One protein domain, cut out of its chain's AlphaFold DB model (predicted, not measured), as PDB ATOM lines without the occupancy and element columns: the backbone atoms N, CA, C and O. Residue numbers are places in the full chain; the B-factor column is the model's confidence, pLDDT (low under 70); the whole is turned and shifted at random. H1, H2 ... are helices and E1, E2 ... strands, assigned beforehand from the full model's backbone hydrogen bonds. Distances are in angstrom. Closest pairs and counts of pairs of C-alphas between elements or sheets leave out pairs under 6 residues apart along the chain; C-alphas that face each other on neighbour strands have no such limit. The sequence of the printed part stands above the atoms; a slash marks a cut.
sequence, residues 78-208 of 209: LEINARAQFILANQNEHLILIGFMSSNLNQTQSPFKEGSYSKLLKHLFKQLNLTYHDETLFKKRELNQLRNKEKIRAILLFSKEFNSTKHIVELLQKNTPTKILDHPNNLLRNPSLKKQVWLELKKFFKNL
ATOM      1  N   LEU A  78      19.379  41.297 102.814       74.56
ATOM      2  CA  LEU A  78      19.954  40.002 102.449       74.56
ATOM      3  C   LEU A  78      19.347  39.437 101.155       74.56
ATOM      4  O   LEU A  78      20.090  38.960 100.298       74.56
ATOM      5  N   GLU A  79      18.028  39.537 100.984       75.00
ATOM      6  CA  GLU A  79      17.336  39.110  99.766       75.00
ATOM      7  C   GLU A  79      17.738  39.974  98.560       75.00
ATOM      8  O   GLU A  79      18.064  39.439  97.498       75.00
ATOM      9  N   ILE A  80      17.828  41.299  98.741       77.12
ATOM     10  CA  ILE A  80      18.327  42.212  97.700       77.12
ATOM     11  C   ILE A  80      19.759  41.839  97.323       77.12
ATOM     12  O   ILE A  80      20.064  41.679  96.148       77.12
ATOM     13  N   ASN A  81      20.632  41.595  98.301       74.75
ATOM     14  CA  ASN A  81      22.018  41.196  98.051       74.75
ATOM     15  C   ASN A  81      22.163  39.857  97.309       74.75
ATOM     16  O   ASN A  81      23.181  39.651  96.645       74.75
ATOM     17  N   ALA A  82      21.188  38.953  97.432       74.12
ATOM     18  CA  ALA A  82      21.166  37.675  96.726       74.12
ATOM     19  C   ALA A  82      20.594  37.797  95.299       74.12
ATOM     20  O   ALA A  82      21.091  37.141  94.382       74.12
ATOM     21  N   ARG A  83      19.587  38.659  95.099       77.75
ATOM     22  CA  ARG A  83      18.894  38.868  93.812       77.75
ATOM     23  C   ARG A  83      19.541  39.928  92.919       77.75
ATOM     24  O   ARG A  83      19.318  39.899  91.709       77.75
ATOM     25  N   ALA A  84      20.323  40.841  93.490       81.19
ATOM     26  CA  ALA A  84      21.013  41.909  92.777       81.19
ATOM     27  C   ALA A  84      22.085  41.349  91.836       81.19
ATOM     28  O   ALA A  84      23.078  40.755  92.267       81.19
ATOM     29  N   GLN A  85      21.890  41.592  90.546       80.81
ATOM     30  CA  GLN A  85      22.830  41.264  89.486       80.81
ATOM     31  C   GLN A  85      23.230  42.541  88.758       80.81
ATOM     32  O   GLN A  85      22.436  43.478  88.632       80.81
ATOM     33  N   PHE A  86      24.474  42.579  88.297       83.88
ATOM     34  CA  PHE A  86      25.050  43.736  87.639       83.88
ATOM     35  C   PHE A  86      25.767  43.317  86.362       83.88
ATOM     36  O   PHE A  86      26.348  42.238  86.280       83.88
ATOM     37  N   ILE A  87      25.729  44.196  85.372       83.44
ATOM     38  CA  ILE A  87      26.453  44.078  84.107       83.44
ATOM     39  C   ILE A  87      27.141  45.402  83.809       83.44
ATOM     40  O   ILE A  87      26.711  46.464  84.275       83.44
ATOM     41  N   LEU A  88      28.182  45.331  82.996       84.81
ATOM     42  CA  LEU A  88      28.883  46.496  82.491       84.81
ATOM     43  C   LEU A  88      28.548  46.697  81.018       84.81
ATOM     44  O   LEU A  88      28.625  45.772  80.209       84.81
ATOM     45  N   ALA A  89      28.171  47.922  80.676       87.06
ATOM     46  CA  ALA A  89      27.858  48.326  79.318       87.06
ATOM     47  C   ALA A  89      28.722  49.519  78.907       87.06
ATOM     48  O   ALA A  89      28.995  50.398  79.719       87.06
ATOM     49  N   ASN A  90      29.108  49.577  77.638       86.19
ATOM     50  CA  ASN A  90      29.721  50.752  77.037       86.19
ATOM     51  C   ASN A  90      28.656  51.563  76.289       86.19
ATOM     52  O   ASN A  90      27.812  51.003  75.590       86.19
ATOM     53  N   GLN A  91      28.745  52.887  76.375       86.62
ATOM     54  CA  GLN A  91      28.017  53.829  75.528       86.62
ATOM     55  C   GLN A  91      28.963  54.956  75.149       86.62
ATOM     56  O   GLN A  91      29.460  55.621  76.048       86.62
ATOM     57  N   ASN A  92      29.218  55.192  73.861       82.06
ATOM     58  CA  ASN A  92      30.118  56.269  73.422       82.06
ATOM     59  C   ASN A  92      31.455  56.279  74.211       82.06
ATOM     60  O   ASN A  92      31.862  57.304  74.746       82.06
ATOM     61  N   GLU A  93      32.088  55.107  74.371       78.44
ATOM     62  CA  GLU A  93      33.329  54.918  75.156       78.44
ATOM     63  C   GLU A  93      33.205  55.190  76.674       78.44
ATOM     64  O   GLU A  93      34.197  55.227  77.403       78.44
ATOM     65  N   HIS A  94      31.993  55.375  77.196       83.44
ATOM     66  CA  HIS A  94      31.716  55.532  78.622       83.44
ATOM     67  C   HIS A  94      31.188  54.234  79.225       83.44
ATOM     68  O   HIS A  94      30.176  53.687  78.784       83.44
ATOM     69  N   LEU A  95      31.874  53.764  80.265       86.00
ATOM     70  CA  LEU A  95      31.493  52.575  81.014       86.00
ATOM     71  C   LEU A  95      30.337  52.879  81.973       86.00
ATOM     72  O   LEU A  95      30.429  53.777  82.813       86.00
ATOM     73  N   ILE A  96      29.268  52.100  81.878       87.88
ATOM     74  CA  ILE A  96      28.040  52.241  82.654       87.88
ATOM     75  C   ILE A  96      27.787  50.940  83.407       87.88
ATOM     76  O   ILE A  96      27.707  49.865  82.811       87.88
ATOM     77  N   LEU A  97      27.611  51.051  84.719       87.31
ATOM     78  CA  LEU A  97      27.174  49.940  85.555       87.31
ATOM     79  C   LEU A  97      25.650  49.850  85.521       87.31
ATOM     80  O   LEU A  97      24.964  50.812  85.867       87.31
ATOM     81  N   ILE A  98      25.114  48.689  85.157       87.75
ATOM     82  CA  ILE A  98      23.671  48.457  85.105       87.75
ATOM     83  C   ILE A  98      23.307  47.370  86.113       87.75
ATOM     84  O   ILE A  98      23.712  46.222  85.962       87.75
ATOM     85  N   GLY A  99      22.550  47.740  87.145       87.31
ATOM     86  CA  GLY A  99      22.076  46.850  88.203       87.31
ATOM     87  C   GLY A  99      20.593  46.534  88.065       87.31
ATOM     88  O   GLY A  99      19.786  47.409  87.751       87.31
ATOM     89  N   PHE A 100      20.215  45.285  88.303       84.56
ATOM     90  CA  PHE A 100      18.848  44.799  88.135       84.56
ATOM     91  C   PHE A 100      18.549  43.644  89.098       84.56
ATOM     92  O   PHE A 100      19.448  42.950  89.576       84.56
ATOM     93  N   MET A 101      17.272  43.478  89.436       79.88
ATOM     94  CA  MET A 101      16.819  42.464  90.388       79.88
ATOM     95  C   MET A 101      16.367  41.208  89.650       79.88
ATOM     96  O   MET A 101      15.420  41.252  88.863       79.88
ATOM     97  N   SER A 102      17.030  40.083  89.921       72.00
ATOM     98  CA  SER A 102      16.579  38.764  89.477       72.00
ATOM     99  C   SER A 102      15.199  38.441  90.060       72.00
ATOM    100  O   SER A 102      14.909  38.754  91.221       72.00
ATOM    101  N   SER A 103      14.351  37.762  89.287       64.50
ATOM    102  CA  SER A 103      13.130  37.130  89.802       64.50
ATOM    103  C   SER A 103      13.442  35.980  90.766       64.50
ATOM    104  O   SER A 103      12.695  35.767  91.714       64.50
ATOM    105  N   ASN A 104      14.569  35.289  90.566       62.81
ATOM    106  CA  ASN A 104      14.954  34.090  91.303       62.81
ATOM    107  C   ASN A 104      16.223  34.316  92.138       62.81
ATOM    108  O   ASN A 104      17.282  34.654  91.603       62.81
ATOM    109  N   LEU A 105      16.125  34.036  93.441       51.22
ATOM    110  CA  LEU A 105      17.191  34.181  94.447       51.22
ATOM    111  C   LEU A 105      18.505  33.462  94.107       51.22
ATOM    112  O   LEU A 105      19.580  33.961  94.428       51.22
ATOM    113  N   ASN A 106      18.420  32.304  93.449       51.97
ATOM    114  CA  ASN A 106      19.560  31.400  93.258       51.97
ATOM    115  C   ASN A 106      20.033  31.273  91.800       51.97
ATOM    116  O   ASN A 106      21.037  30.610  91.545       51.97
ATOM    117  N   GLN A 107      19.347  31.886  90.829       54.47
ATOM    118  CA  GLN A 107      19.696  31.734  89.413       54.47
ATOM    119  C   GLN A 107      20.620  32.850  88.922       54.47
ATOM    120  O   GLN A 107      20.196  33.982  88.723       54.47
ATOM    121  N   THR A 108      21.860  32.491  88.587       54.84
ATOM    122  CA  THR A 108      22.772  33.274  87.729       54.84
ATOM    123  C   THR A 108      22.430  33.126  86.242       54.84
ATOM    124  O   THR A 108      23.310  33.083  85.380       54.84
ATOM    125  N   GLN A 109      21.144  32.999  85.911       54.69
ATOM    126  CA  GLN A 109      20.729  33.076  84.518       54.69
ATOM    127  C   GLN A 109      20.849  34.531  84.074       54.69
ATOM    128  O   GLN A 109      20.263  35.416  84.692       54.69
ATOM    129  N   SER A 110      21.621  34.768  83.010       58.88
ATOM    130  CA  SER A 110      21.719  36.097  82.407       58.88
ATOM    131  C   SER A 110      20.317  36.602  82.090       58.88
ATOM    132  O   SER A 110      19.536  35.862  81.478       58.88
ATOM    133  N   PRO A 111      19.991  37.852  82.459       61.50
ATOM    134  CA  PRO A 111      18.653  38.396  82.284       61.50
ATOM    135  C   PRO A 111      18.295  38.549  80.799       61.50
ATOM    136  O   PRO A 111      17.166  38.894  80.472       61.50
ATOM    137  N   PHE A 112      19.261  38.309  79.904       62.12
ATOM    138  CA  PHE A 112      19.143  38.328  78.455       62.12
ATOM    139  C   PHE A 112      18.904  36.950  77.832       62.12
ATOM    140  O   PHE A 112      18.698  36.896  76.617       62.12
ATOM    141  N   LYS A 113      18.910  35.848  78.596       61.38
ATOM    142  CA  LYS A 113      18.677  34.510  78.030       61.38
ATOM    143  C   LYS A 113      17.247  34.387  77.506       61.38
ATOM    144  O   LYS A 113      17.054  34.493  76.297       61.38
ATOM    145  N   GLU A 114      16.247  34.299  78.380       57.50
ATOM    146  CA  GLU A 114      14.844  34.108  77.976       57.50
ATOM    147  C   GLU A 114      13.858  34.979  78.783       57.50
ATOM    148  O   GLU A 114      14.258  35.767  79.642       57.50
ATOM    149  N   GLY A 115      12.568  34.896  78.441       66.31
ATOM    150  CA  GLY A 115      11.481  35.629  79.100       66.31
ATOM    151  C   GLY A 115      11.278  37.076  78.630       66.31
ATOM    152  O   GLY A 115      12.070  37.669  77.886       66.31
ATOM    153  N   SER A 116      10.177  37.682  79.074       66.06
ATOM    154  CA  SER A 116       9.812  39.060  78.702       66.06
ATOM    155  C   SER A 116      10.740  40.126  79.312       66.06
ATOM    156  O   SER A 116      10.897  41.214  78.750       66.06
ATOM    157  N   TYR A 117      11.454  39.776  80.386       69.12
ATOM    158  CA  TYR A 117      12.537  40.562  80.991       69.12
ATOM    159  C   TYR A 117      13.713  40.774  80.016       69.12
ATOM    160  O   TYR A 117      14.125  41.910  79.770       69.12
ATOM    161  N   SER A 118      14.163  39.698  79.354       73.25
ATOM    162  CA  SER A 118      15.204  39.726  78.313       73.25
ATOM    163  C   SER A 118      14.830  40.634  77.145       73.25
ATOM    164  O   SER A 118      15.630  41.471  76.718       73.25
ATOM    165  N   LYS A 119      13.581  40.544  76.667       76.31
ATOM    166  CA  LYS A 119      13.067  41.407  75.590       76.31
ATOM    167  C   LYS A 119      13.127  42.892  75.978       76.31
ATOM    168  O   LYS A 119      13.518  43.714  75.146       76.31
ATOM    169  N   LEU A 120      12.778  43.249  77.223       77.50
ATOM    170  CA  LEU A 120      12.872  44.634  77.699       77.50
ATOM    171  C   LEU A 120      14.322  45.125  77.697       77.50
ATOM    172  O   LEU A 120      14.588  46.192  77.147       77.50
ATOM    173  N   LEU A 121      15.245  44.363  78.288       78.12
ATOM    174  CA  LEU A 121      16.634  44.796  78.433       78.12
ATOM    175  C   LEU A 121      17.369  44.850  77.086       78.12
ATOM    176  O   LEU A 121      18.070  45.823  76.829       78.12
ATOM    177  N   LYS A 122      17.135  43.901  76.167       82.25
ATOM    178  CA  LYS A 122      17.655  43.977  74.783       82.25
ATOM    179  C   LYS A 122      17.146  45.223  74.053       82.25
ATOM    180  O   LYS A 122      17.915  45.918  73.389       82.25
ATOM    181  N   HIS A 123      15.859  45.547  74.201       82.19
ATOM    182  CA  HIS A 123      15.287  46.770  73.635       82.19
ATOM    183  C   HIS A 123      15.883  48.035  74.275       82.19
ATOM    184  O   HIS A 123      16.128  49.018  73.581       82.19
ATOM    185  N   LEU A 124      16.127  48.012  75.585       81.44
ATOM    186  CA  LEU A 124      16.740  49.100  76.340       81.44
ATOM    187  C   LEU A 124      18.172  49.371  75.869       81.44
ATOM    188  O   LEU A 124      18.490  50.509  75.536       81.44
ATOM    189  N   PHE A 125      18.988  48.320  75.753       84.56
ATOM    190  CA  PHE A 125      20.347  48.401  75.224       84.56
ATOM    191  C   PHE A 125      20.358  49.014  73.822       84.56
ATOM    192  O   PHE A 125      21.038  50.010  73.586       84.56
ATOM    193  N   LYS A 126      19.498  48.518  72.922       85.56
ATOM    194  CA  LYS A 126      19.361  49.061  71.562       85.56
ATOM    195  C   LYS A 126      18.925  50.534  71.534       85.56
ATOM    196  O   LYS A 126      19.463  51.306  70.750       85.56
ATOM    197  N   GLN A 127      17.957  50.943  72.359       81.94
ATOM    198  CA  GLN A 127      17.452  52.330  72.388       81.94
ATOM    199  C   GLN A 127      18.457  53.342  72.944       81.94
ATOM    200  O   GLN A 127      18.358  54.531  72.637       81.94
ATOM    201  N   LEU A 128      19.373  52.880  73.792       80.50
ATOM    202  CA  LEU A 128      20.391  53.703  74.432       80.50
ATOM    203  C   LEU A 128      21.763  53.586  73.752       80.50
ATOM    204  O   LEU A 128      22.693  54.253  74.185       80.50
ATOM    205  N   ASN A 129      21.893  52.797  72.680       85.31
ATOM    206  CA  ASN A 129      23.171  52.492  72.029       85.31
ATOM    207  C   ASN A 129      24.212  51.901  73.004       85.31
ATOM    208  O   ASN A 129      25.377  52.295  73.006       85.31
ATOM    209  N   LEU A 130      23.759  50.984  73.864       85.44
ATOM    210  CA  LEU A 130      24.600  50.245  74.802       85.44
ATOM    211  C   LEU A 130      25.112  48.963  74.150       85.44
ATOM    212  O   LEU A 130      24.318  48.151  73.668       85.44
ATOM    213  N   THR A 131      26.421  48.747  74.211       84.38
ATOM    214  CA  THR A 131      27.048  47.443  73.966       84.38
ATOM    215  C   THR A 131      27.499  46.844  75.294       84.38
ATOM    216  O   THR A 131      27.722  47.575  76.257       84.38
ATOM    217  N   TYR A 132      27.623  45.521  75.389       78.38
ATOM    218  CA  TYR A 132      28.256  44.916  76.563       78.38
ATOM    219  C   TYR A 132      29.731  45.322  76.608       78.38
ATOM    220  O   TYR A 132      30.402  45.338  75.576       78.38
ATOM    221  N   HIS A 133      30.219  45.670  77.797       71.00
ATOM    222  CA  HIS A 133      31.656  45.716  78.053       71.00
ATOM    223  C   HIS A 133      32.171  44.292  78.282       71.00
ATOM    224  O   HIS A 133      33.160  43.879  77.689       71.00
ATOM    225  N   ASP A 134      31.423  43.537  79.085       67.31
ATOM    226  CA  ASP A 134      31.557  42.102  79.283       67.31
ATOM    227  C   ASP A 134      30.141  41.511  79.459       67.31
ATOM    228  O   ASP A 134      29.243  42.176  79.987       67.31
ATOM    229  N   GLU A 135      29.916  40.283  78.985       64.69
ATOM    230  CA  GLU A 135      28.665  39.540  79.202       64.69
ATOM    231  C   GLU A 135      28.618  38.858  80.582       64.69
ATOM    232  O   GLU A 135      27.592  38.277  80.959       64.69
ATOM    233  N   THR A 136      29.709  38.921  81.354       66.94
ATOM    234  CA  THR A 136      29.739  38.425  82.732       66.94
ATOM    235  C   THR A 136      28.724  39.143  83.629       66.94
ATOM    236  O   THR A 136      28.527  40.361  83.601       66.94
ATOM    237  N   LEU A 137      28.041  38.343  84.450       65.44
ATOM    238  CA  LEU A 137      27.109  38.817  85.468       65.44
ATOM    239  C   LEU A 137      27.867  38.969  86.775       65.44
ATOM    240  O   LEU A 137      28.193  37.973  87.422       65.44
ATOM    241  N   PHE A 138      28.086  40.204  87.191       66.69
ATOM    242  CA  PHE A 138      28.705  40.494  88.469       66.69
ATOM    243  C   PHE A 138      27.660  40.421  89.579       66.69
ATOM    244  O   PHE A 138      26.637  41.114  89.562       66.69
ATOM    245  N   LYS A 139      27.927  39.603  90.593       67.38
ATOM    246  CA  LYS A 139      27.250  39.685  91.887       67.38
ATOM    247  C   LYS A 139      27.862  40.815  92.714       67.38
ATOM    248  O   LYS A 139      29.007  41.222  92.516       67.38
ATOM    249  N   LYS A 140      27.134  41.260  93.745       61.94
ATOM    250  CA  LYS A 140      27.577  42.292  94.707       61.94
ATOM    251  C   LYS A 140      29.030  42.127  95.201       61.94
ATOM    252  O   LYS A 140      29.714  43.122  95.417       61.94
ATOM    253  N   ARG A 141      29.507  40.889  95.398       61.16
ATOM    254  CA  ARG A 141      30.871  40.612  95.895       61.16
ATOM    255  C   ARG A 141      31.969  40.962  94.880       61.16
ATOM    256  O   ARG A 141      33.029  41.423  95.294       61.16
ATOM    257  N   GLU A 142      31.713  40.796  93.584       65.38
ATOM    258  CA  GLU A 142      32.674  41.090  92.508       65.38
ATOM    259  C   GLU A 142      32.694  42.584  92.138       65.38
ATOM    260  O   GLU A 142      33.723  43.121  91.734       65.38
ATOM    261  N   LEU A 143      31.586  43.292  92.379       66.12
ATOM    262  CA  LEU A 143      31.428  44.726  92.114       66.12
ATOM    263  C   LEU A 143      32.509  45.604  92.785       66.12
ATOM    264  O   LEU A 143      32.989  46.578  92.205       66.12
ATOM    265  N   ASN A 144      32.952  45.226  93.988       62.38
ATOM    266  CA  ASN A 144      34.047  45.909  94.687       62.38
ATOM    267  C   ASN A 144      35.408  45.757  93.993       62.38
ATOM    268  O   ASN A 144      36.271  46.618  94.156       62.38
ATOM    269  N   GLN A 145      35.609  44.688  93.220       61.81
ATOM    270  CA  GLN A 145      36.845  44.455  92.474       61.81
ATOM    271  C   GLN A 145      36.865  45.280  91.179       61.81
ATOM    272  O   GLN A 145      37.893  45.876  90.857       61.81
ATOM    273  N   LEU A 146      35.719  45.386  90.494       61.78
ATOM    274  CA  LEU A 146      35.533  46.259  89.327       61.78
ATOM    275  C   LEU A 146      35.786  47.733  89.653       61.78
ATOM    276  O   LEU A 146      36.525  48.405  88.939       61.78
ATOM    277  N   ARG A 147      35.248  48.218  90.781       61.41
ATOM    278  CA  ARG A 147      35.393  49.609  91.262       61.41
ATOM    279  C   ARG A 147      36.845  50.108  91.307       61.41
ATOM    280  O   ARG A 147      37.078  51.307  91.183       61.41
ATOM    281  N   ASN A 148      37.801  49.204  91.524       59.69
ATOM    282  CA  ASN A 148      39.225  49.524  91.633       59.69
ATOM    283  C   ASN A 148      39.981  49.398  90.298       59.69
ATOM    284  O   ASN A 148      41.108  49.876  90.204       59.69
ATOM    285  N   LYS A 149      39.391  48.742  89.293       59.88
ATOM    286  CA  LYS A 149      40.003  48.498  87.977       59.88
ATOM    287  C   LYS A 149      39.443  49.403  86.885       59.88
ATOM    288  O   LYS A 149      40.168  49.754  85.962       59.88
ATOM    289  N   GLU A 150      38.175  49.789  86.988       68.69
ATOM    290  CA  GLU A 150      37.431  50.388  85.884       68.69
ATOM    291  C   GLU A 150      36.715  51.684  86.280       68.69
ATOM    292  O   GLU A 150      36.045  51.787  87.311       68.69
ATOM    293  N   LYS A 151      36.841  52.708  85.427       77.50
ATOM    294  CA  LYS A 151      36.299  54.048  85.676       77.50
ATOM    295  C   LYS A 151      34.842  54.148  85.217       77.50
ATOM    296  O   LYS A 151      34.547  54.724  84.171       77.50
ATOM    297  N   ILE A 152      33.937  53.604  86.029       82.62
ATOM    298  CA  ILE A 152      32.482  53.706  85.836       82.62
ATOM    299  C   ILE A 152      32.077  55.192  85.766       82.62
ATOM    300  O   ILE A 152      32.299  55.959  86.704       82.62
ATOM    301  N   ARG A 153      31.495  55.600  84.633       84.31
ATOM    302  CA  ARG A 153      31.038  56.970  84.340       84.31
ATOM    303  C   ARG A 153      29.634  57.245  84.864       84.31
ATOM    304  O   ARG A 153      29.362  58.372  85.261       84.31
ATOM    305  N   ALA A 154      28.762  56.239  84.860       88.25
ATOM    306  CA  ALA A 154      27.387  56.348  85.334       88.25
ATOM    307  C   ALA A 154      26.848  55.007  85.840       88.25
ATOM    308  O   ALA A 154      27.366  53.943  85.495       88.25
ATOM    309  N   ILE A 155      25.788  55.065  86.644       88.19
ATOM    310  CA  ILE A 155      25.107  53.886  87.187       88.19
ATOM    311  C   ILE A 155      23.618  53.941  86.820       88.19
ATOM    312  O   ILE A 155      22.991  55.003  86.831       88.19
ATOM    313  N   LEU A 156      23.032  52.789  86.503       89.25
ATOM    314  CA  LEU A 156      21.621  52.640  86.164       89.25
ATOM    315  C   LEU A 156      21.018  51.459  86.930       89.25
ATOM    316  O   LEU A 156      21.456  50.326  86.755       89.25
ATOM    317  N   LEU A 157      20.023  51.711  87.781       89.38
ATOM    318  CA  LEU A 157      19.479  50.717  88.713       89.38
ATOM    319  C   LEU A 157      17.987  50.452  88.461       89.38
ATOM    320  O   LEU A 157      17.158  51.349  88.595       89.38
ATOM    321  N   PHE A 158      17.640  49.206  88.144       86.12
ATOM    322  CA  PHE A 158      16.287  48.741  87.806       86.12
ATOM    323  C   PHE A 158      15.514  48.168  89.003       86.12
ATOM    324  O   PHE A 158      14.940  47.082  88.929       86.12
ATOM    325  N   SER A 159      15.517  48.890  90.120       85.50
ATOM    326  CA  SER A 159      14.551  48.733  91.213       85.50
ATOM    327  C   SER A 159      14.695  49.895  92.197       85.50
ATOM    328  O   SER A 159      15.807  50.357  92.452       85.50
ATOM    329  N   LYS A 160      13.595  50.332  92.817       85.44
ATOM    330  CA  LYS A 160      13.643  51.275  93.951       85.44
ATOM    331  C   LYS A 160      14.159  50.612  95.234       85.44
ATOM    332  O   LYS A 160      14.684  51.314  96.095       85.44
ATOM    333  N   GLU A 161      14.081  49.282  95.322       83.19
ATOM    334  CA  GLU A 161      14.581  48.461  96.440       83.19
ATOM    335  C   GLU A 161      16.086  48.667  96.671       83.19
ATOM    336  O   GLU A 161      16.555  48.621  97.800       83.19
ATOM    337  N   PHE A 162      16.852  49.000  95.627       82.81
ATOM    338  CA  PHE A 162      18.285  49.277  95.743       82.81
ATOM    339  C   PHE A 162      18.640  50.440  96.696       82.81
ATOM    340  O   PHE A 162      19.788  50.543  97.125       82.81
ATOM    341  N   ASN A 163      17.671  51.283  97.078       81.62
ATOM    342  CA  ASN A 163      17.851  52.316  98.102       81.62
ATOM    343  C   ASN A 163      17.933  51.769  99.539       81.62
ATOM    344  O   ASN A 163      18.512  52.436 100.392       81.62
ATOM    345  N   SER A 164      17.375  50.589  99.840       76.06
ATOM    346  CA  SER A 164      17.453  50.001 101.192       76.06
ATOM    347  C   SER A 164      18.748  49.212 101.428       76.06
ATOM    348  O   SER A 164      18.999  48.733 102.531       76.06
ATOM    349  N   THR A 165      19.601  49.084 100.406       73.94
ATOM    350  CA  THR A 165      20.855  48.323 100.465       73.94
ATOM    351  C   THR A 165      22.028  49.252 100.779       73.94
ATOM    352  O   THR A 165      22.453  50.018  99.910       73.94
ATOM    353  N   LYS A 166      22.619  49.163 101.980       75.38
ATOM    354  CA  LYS A 166      23.678  50.092 102.438       75.38
ATOM    355  C   LYS A 166      24.821  50.212 101.433       75.38
ATOM    356  O   LYS A 166      25.233  51.304 101.064       75.38
ATOM    357  N   HIS A 167      25.263  49.073 100.914       68.44
ATOM    358  CA  HIS A 167      26.382  49.015  99.980       68.44
ATOM    359  C   HIS A 167      26.087  49.605  98.594       68.44
ATOM    360  O   HIS A 167      26.993  50.062  97.905       68.44
ATOM    361  N   ILE A 168      24.828  49.585  98.153       71.62
ATOM    362  CA  ILE A 168      24.468  50.207  96.877       71.62
ATOM    363  C   ILE A 168      24.341  51.712  97.091       71.62
ATOM    364  O   ILE A 168      24.883  52.471  96.299       71.62
ATOM    365  N   VAL A 169      23.798  52.151  98.230       70.25
ATOM    366  CA  VAL A 169      23.854  53.555  98.664       70.25
ATOM    367  C   VAL A 169      25.306  54.077  98.759       70.25
ATOM    368  O   VAL A 169      25.582  55.174  98.284       70.25
ATOM    369  N   GLU A 170      26.270  53.281  99.237       73.25
ATOM    370  CA  GLU A 170      27.714  53.611  99.200       73.25
ATOM    371  C   GLU A 170      28.297  53.744  97.774       73.25
ATOM    372  O   GLU A 170      29.297  54.444  97.568       73.25
ATOM    373  N   LEU A 171      27.721  53.057  96.779       69.25
ATOM    374  CA  LEU A 171      28.063  53.247  95.363       69.25
ATOM    375  C   LEU A 171      27.422  54.535  94.817       69.25
ATOM    376  O   LEU A 171      28.097  55.287  94.117       69.25
ATOM    377  N   LEU A 172      26.170  54.825  95.194       68.31
ATOM    378  CA  LEU A 172      25.433  56.039  94.808       68.31
ATOM    379  C   LEU A 172      26.095  57.331  95.313       68.31
ATOM    380  O   LEU A 172      26.142  58.326  94.595       68.31
ATOM    381  N   GLN A 173      26.623  57.326  96.539       64.69
ATOM    382  CA  GLN A 173      27.162  58.521  97.204       64.69
ATOM    383  C   GLN A 173      28.466  59.072  96.589       64.69
ATOM    384  O   GLN A 173      28.915  60.150  96.974       64.69
ATOM    385  N   LYS A 174      29.102  58.377  95.636       65.62
ATOM    386  CA  LYS A 174      30.457  58.702  95.139       65.62
ATOM    387  C   LYS A 174      30.534  59.756  94.016       65.62
ATOM    388  O   LYS A 174      31.449  59.708  93.197       65.62
ATOM    389  N   ASN A 175      29.601  60.708  93.960       69.56
ATOM    390  CA  ASN A 175      29.456  61.685  92.860       69.56
ATOM    391  C   ASN A 175      29.311  61.050  91.457       69.56
ATOM    392  O   ASN A 175      29.417  61.745  90.447       69.56
ATOM    393  N   THR A 176      29.058  59.742  91.369       82.12
ATOM    394  CA  THR A 176      28.800  59.065  90.098       82.12
ATOM    395  C   THR A 176      27.337  59.299  89.719       82.12
ATOM    396  O   THR A 176      26.448  58.913  90.486       82.12
ATOM    397  N   PRO A 177      27.045  59.924  88.564       86.81
ATOM    398  CA  PRO A 177      25.675  60.182  88.145       86.81
ATOM    399  C   PRO A 177      24.919  58.858  88.059       86.81
ATOM    400  O   PRO A 177      25.301  57.948  87.320       86.81
ATOM    401  N   THR A 178      23.854  58.747  88.852       88.56
ATOM    402  CA  THR A 178      23.069  57.519  88.958       88.56
ATOM    403  C   THR A 178      21.601  57.786  88.686       88.56
ATOM    404  O   THR A 178      21.028  58.750  89.198       88.56
ATOM    405  N   LYS A 179      20.970  56.900  87.913       89.19
ATOM    406  CA  LYS A 179      19.526  56.889  87.700       89.19
ATOM    407  C   LYS A 179      18.919  55.616  88.284       89.19
ATOM    408  O   LYS A 179      19.314  54.511  87.923       89.19
ATOM    409  N   ILE A 180      17.938  55.781  89.167       87.94
ATOM    410  CA  ILE A 180      17.123  54.687  89.709       87.94
ATOM    411  C   ILE A 180      15.783  54.682  88.977       87.94
ATOM    412  O   ILE A 180      15.195  55.740  88.741       87.94
ATOM    413  N   LEU A 181      15.330  53.492  88.595       87.56
ATOM    414  CA  LEU A 181      14.125  53.240  87.817       87.56
ATOM    415  C   LEU A 181      13.229  52.213  88.512       87.56
ATOM    416  O   LEU A 181      13.659  51.462  89.387       87.56
ATOM    417  N   ASP A 182      11.970  52.168  88.085       83.69
ATOM    418  CA  ASP A 182      11.046  51.111  88.484       83.69
ATOM    419  C   ASP A 182      11.482  49.734  87.969       83.69
ATOM    420  O   ASP A 182      12.164  49.606  86.947       83.69
ATOM    421  N   HIS A 183      11.048  48.694  88.683       81.56
ATOM    422  CA  HIS A 183      11.353  47.309  88.349       81.56
ATOM    423  C   HIS A 183      10.926  46.975  86.899       81.56
ATOM    424  O   HIS A 183       9.824  47.365  86.492       81.56
ATOM    425  N   PRO A 184      11.714  46.214  86.109       76.75
ATOM    426  CA  PRO A 184      11.437  45.940  84.694       76.75
ATOM    427  C   PRO A 184      10.035  45.382  84.421       76.75
ATOM    428  O   PRO A 184       9.397  45.761  83.441       76.75
ATOM    429  N   ASN A 185       9.509  44.553  85.328       76.75
ATOM    430  CA  ASN A 185       8.151  44.005  85.224       76.75
ATOM    431  C   ASN A 185       7.060  45.091  85.300       76.75
ATOM    432  O   ASN A 185       6.036  44.975  84.630       76.75
ATOM    433  N   ASN A 186       7.283  46.177  86.047       80.25
ATOM    434  CA  ASN A 186       6.353  47.308  86.116       80.25
ATOM    435  C   ASN A 186       6.412  48.137  84.822       80.25
ATOM    436  O   ASN A 186       5.376  48.551  84.303       80.25
ATOM    437  N   LEU A 187       7.609  48.297  84.243       80.12
ATOM    438  CA  LEU A 187       7.803  48.934  82.932       80.12
ATOM    439  C   LEU A 187       7.193  48.112  81.782       80.12
ATOM    440  O   LEU A 187       6.738  48.681  80.792       80.12
ATOM    441  N   LEU A 188       7.165  46.782  81.895       78.06
ATOM    442  CA  LEU A 188       6.466  45.904  80.951       78.06
ATOM    443  C   LEU A 188       4.942  46.057  81.053       78.06
ATOM    444  O   LEU A 188       4.278  46.168  80.024       78.06
ATOM    445  N   ARG A 189       4.402  46.110  82.276       81.94
ATOM    446  CA  ARG A 189       2.956  46.222  82.543       81.94
ATOM    447  C   ARG A 189       2.369  47.607  82.245       81.94
ATOM    448  O   ARG A 189       1.171  47.700  82.000       81.94
ATOM    449  N   ASN A 190       3.171  48.677  82.257       84.56
ATOM    450  CA  ASN A 190       2.693  50.049  82.057       84.56
ATOM    451  C   ASN A 190       3.410  50.764  80.883       84.56
ATOM    452  O   ASN A 190       4.479  51.358  81.066       84.56
ATOM    453  N   PRO A 191       2.818  50.766  79.668       82.81
ATOM    454  CA  PRO A 191       3.408  51.395  78.483       82.81
ATOM    455  C   PRO A 191       3.632  52.910  78.597       82.81
ATOM    456  O   PRO A 191       4.561  53.436  77.978       82.81
ATOM    457  N   SER A 192       2.808  53.620  79.372       85.38
ATOM    458  CA  SER A 192       2.939  55.070  79.578       85.38
ATOM    459  C   SER A 192       4.156  55.393  80.446       85.38
ATOM    460  O   SER A 192       4.987  56.214  80.054       85.38
ATOM    461  N   LEU A 193       4.323  54.664  81.555       84.00
ATOM    462  CA  LEU A 193       5.504  54.747  82.419       84.00
ATOM    463  C   LEU A 193       6.784  54.410  81.637       84.00
ATOM    464  O   LEU A 193       7.768  55.144  81.696       84.00
ATOM    465  N   LYS A 194       6.747  53.355  80.814       83.56
ATOM    466  CA  LYS A 194       7.854  52.966  79.925       83.56
ATOM    467  C   LYS A 194       8.274  54.094  78.973       83.56
ATOM    468  O   LYS A 194       9.468  54.325  78.798       83.56
ATOM    469  N   LYS A 195       7.320  54.827  78.378       84.88
ATOM    470  CA  LYS A 195       7.614  55.998  77.526       84.88
ATOM    471  C   LYS A 195       8.276  57.136  78.310       84.88
ATOM    472  O   LYS A 195       9.237  57.717  77.809       84.88
ATOM    473  N   GLN A 196       7.797  57.442  79.518       86.75
ATOM    474  CA  GLN A 196       8.394  58.472  80.379       86.75
ATOM    475  C   GLN A 196       9.836  58.109  80.759       86.75
ATOM    476  O   GLN A 196      10.749  58.901  80.528       86.75
ATOM    477  N   VAL A 197      10.063  56.873  81.211       86.38
ATOM    478  CA  VAL A 197      11.395  56.344  81.548       86.38
ATOM    479  C   VAL A 197      12.370  56.421  80.365       86.38
ATOM    480  O   VAL A 197      13.528  56.785  80.555       86.38
ATOM    481  N   TRP A 198      11.924  56.182  79.125       85.00
ATOM    482  CA  TRP A 198      12.770  56.388  77.938       85.00
ATOM    483  C   TRP A 198      13.155  57.850  77.695       85.00
ATOM    484  O   TRP A 198      14.295  58.116  77.310       85.00
ATOM    485  N   LEU A 199      12.244  58.802  77.911       85.81
ATOM    486  CA  LEU A 199      12.557  60.229  77.781       85.81
ATOM    487  C   LEU A 199      13.534  60.689  78.871       85.81
ATOM    488  O   LEU A 199      14.452  61.458  78.588       85.81
ATOM    489  N   GLU A 200      13.376  60.188  80.096       87.88
ATOM    490  CA  GLU A 200      14.302  60.461  81.196       87.88
ATOM    491  C   GLU A 200      15.688  59.869  80.952       87.88
ATOM    492  O   GLU A 200      16.681  60.566  81.148       87.88
ATOM    493  N   LEU A 201      15.777  58.624  80.473       87.81
ATOM    494  CA  LEU A 201      17.062  57.999  80.165       87.81
ATOM    495  C   LEU A 201      17.789  58.721  79.029       87.81
ATOM    496  O   LEU A 201      18.977  58.998  79.157       87.81
ATOM    497  N   LYS A 202      17.089  59.118  77.958       85.75
ATOM    498  CA  LYS A 202      17.704  59.916  76.883       85.75
ATOM    499  C   LYS A 202      18.271  61.244  77.394       85.75
ATOM    500  O   LYS A 202      19.348  61.639  76.959       85.75
ATOM    501  N   LYS A 203      17.595  61.913  78.337       86.44
ATOM    502  CA  LYS A 203      18.121  63.123  78.998       86.44
ATOM    503  C   LYS A 203      19.322  62.813  79.895       86.44
ATOM    504  O   LYS A 203      20.321  63.515  79.815       86.44
ATOM    505  N   PHE A 204      19.242  61.756  80.703       87.75
ATOM    506  CA  PHE A 204      20.325  61.319  81.587       87.75
ATOM    507  C   PHE A 204      21.615  61.049  80.805       87.75
ATOM    508  O   PHE A 204      22.640  61.645  81.111       87.75
ATOM    509  N   PHE A 205      21.546  60.246  79.740       84.00
ATOM    510  CA  PHE A 205      22.716  59.932  78.917       84.00
ATOM    511  C   PHE A 205      23.190  61.104  78.049       84.00
ATOM    512  O   PHE A 205      24.385  61.211  77.787       84.00
ATOM    513  N   LYS A 206      22.307  62.041  77.668       84.56
ATOM    514  CA  LYS A 206      22.738  63.294  77.029       84.56
ATOM    515  C   LYS A 206      23.624  64.138  77.955       84.56
ATOM    516  O   LYS A 206      24.546  64.761  77.458       84.56
ATOM    517  N   ASN A 207      23.381  64.121  79.265       80.62
ATOM    518  CA  ASN A 207      24.152  64.887  80.252       80.62
ATOM    519  C   ASN A 207      25.491  64.224  80.654       80.62
ATOM    520  O   ASN A 207      26.154  64.717  81.564       80.62
ATOM    521  N   LEU A 208      25.854  63.088  80.044       75.19
ATOM    522  CA  LEU A 208      27.118  62.381  80.297       75.19
ATOM    523  C   LEU A 208      28.174  62.603  79.205       75.19
ATOM    524  O   LEU A 208      29.333  62.276  79.454       75.19
TER     525      LEU A 208
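What this domain is: This is residues 78 to 208 of the 209 residues of an uncharacterized protein of Neisseriaceae bacterium (UniProt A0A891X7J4). A twisted sheet of five strands runs through the middle, with H3, H4 and H5 to one side of it and H2, H6 and H7 to the other; H1 sits at one end of the E1-E2 hairpin. The printed part has 131 residues, with seven named helices and five named strands in the order H1 E1 E2 H2 E3 H3 E4 H4 H5 E5 H6 H7. The sheet is mixed, in the order E3 E1 E2 E4 E5, and the class is mixed, helices and strands. The whole is compact, with a radius of gyration of the C-alphas of 13.8 A and spans of 37 by 34 by 26 A.

Where its parts are: H1, residues 78 to 83, begins at C-alpha 78 (19.954, 40.002, 102.449). E1, residues 84 to 91, is 22.1 A long and E2, residues 94 to 101, 23.0 A. H2, residues 115 to 128, spans 20.7 A. E3, residues 131 to 139, spans 19.5 A and bends by 64 degrees at residue 136. Next come H3, residues 140 to 149, 15.4 A, E4, residues 154 to 158, 13.7 A, H4, residues 160 to 164, H5, residues 166 to 172, E5, residues 178 to 180, and H6, residues 184 to 189. H7, residues 191 to 206, spans 22.7 A and ends at C-alpha 206 (22.738, 63.294, 77.029).

How they stand to each other: E1 and E2 form an antiparallel hairpin, with N 87 and O 98 at 2.9 A. E3 is antiparallel to E1, N 86 and O 138 at 2.9 A. E4 is parallel to E2, N 99 and O 156 at 2.8 A, and to E5, N 179 and O 155 at 3.0 A. E4, H4, H5 and E5 form a strand-helix-strand unit, two parallel neighbour strands with helices between, its crossover right-handed. E2, H2, E3 and E3, H3, E4 are split units, with other strands between their two, each right-handed. H3 lies over E1, along the strands, at a height over the sheet of 10.0 A; H4 is on the same face. H1, H2, H5, H6 and H7 only graze the sheet. H2 touches H6 with residues 116 to 120 alone, about perpendicular at 78 degrees; the closest C-alphas, of Tyr 117 and Pro 184, are 6.6 A apart. H2 and H3 are apart. Every O i to N i+4 pair is within hydrogen-bond range in H1, H2, H5, H6 and H7; H3 has 2 of 6, with 4 of 7 O i to N i+3 pairs, and H4 0 of 1, with 2 of 2.

The domain as a whole: The C-alphas farthest apart, of Asn 148 and Ser 192, are 38.6 A apart. The printed part has no cut, and its one long link is E2 to H2. The mean pLDDT of the printed part is 76.6; 38 residues are under 70, among them 103 to 117 and 134 to 150.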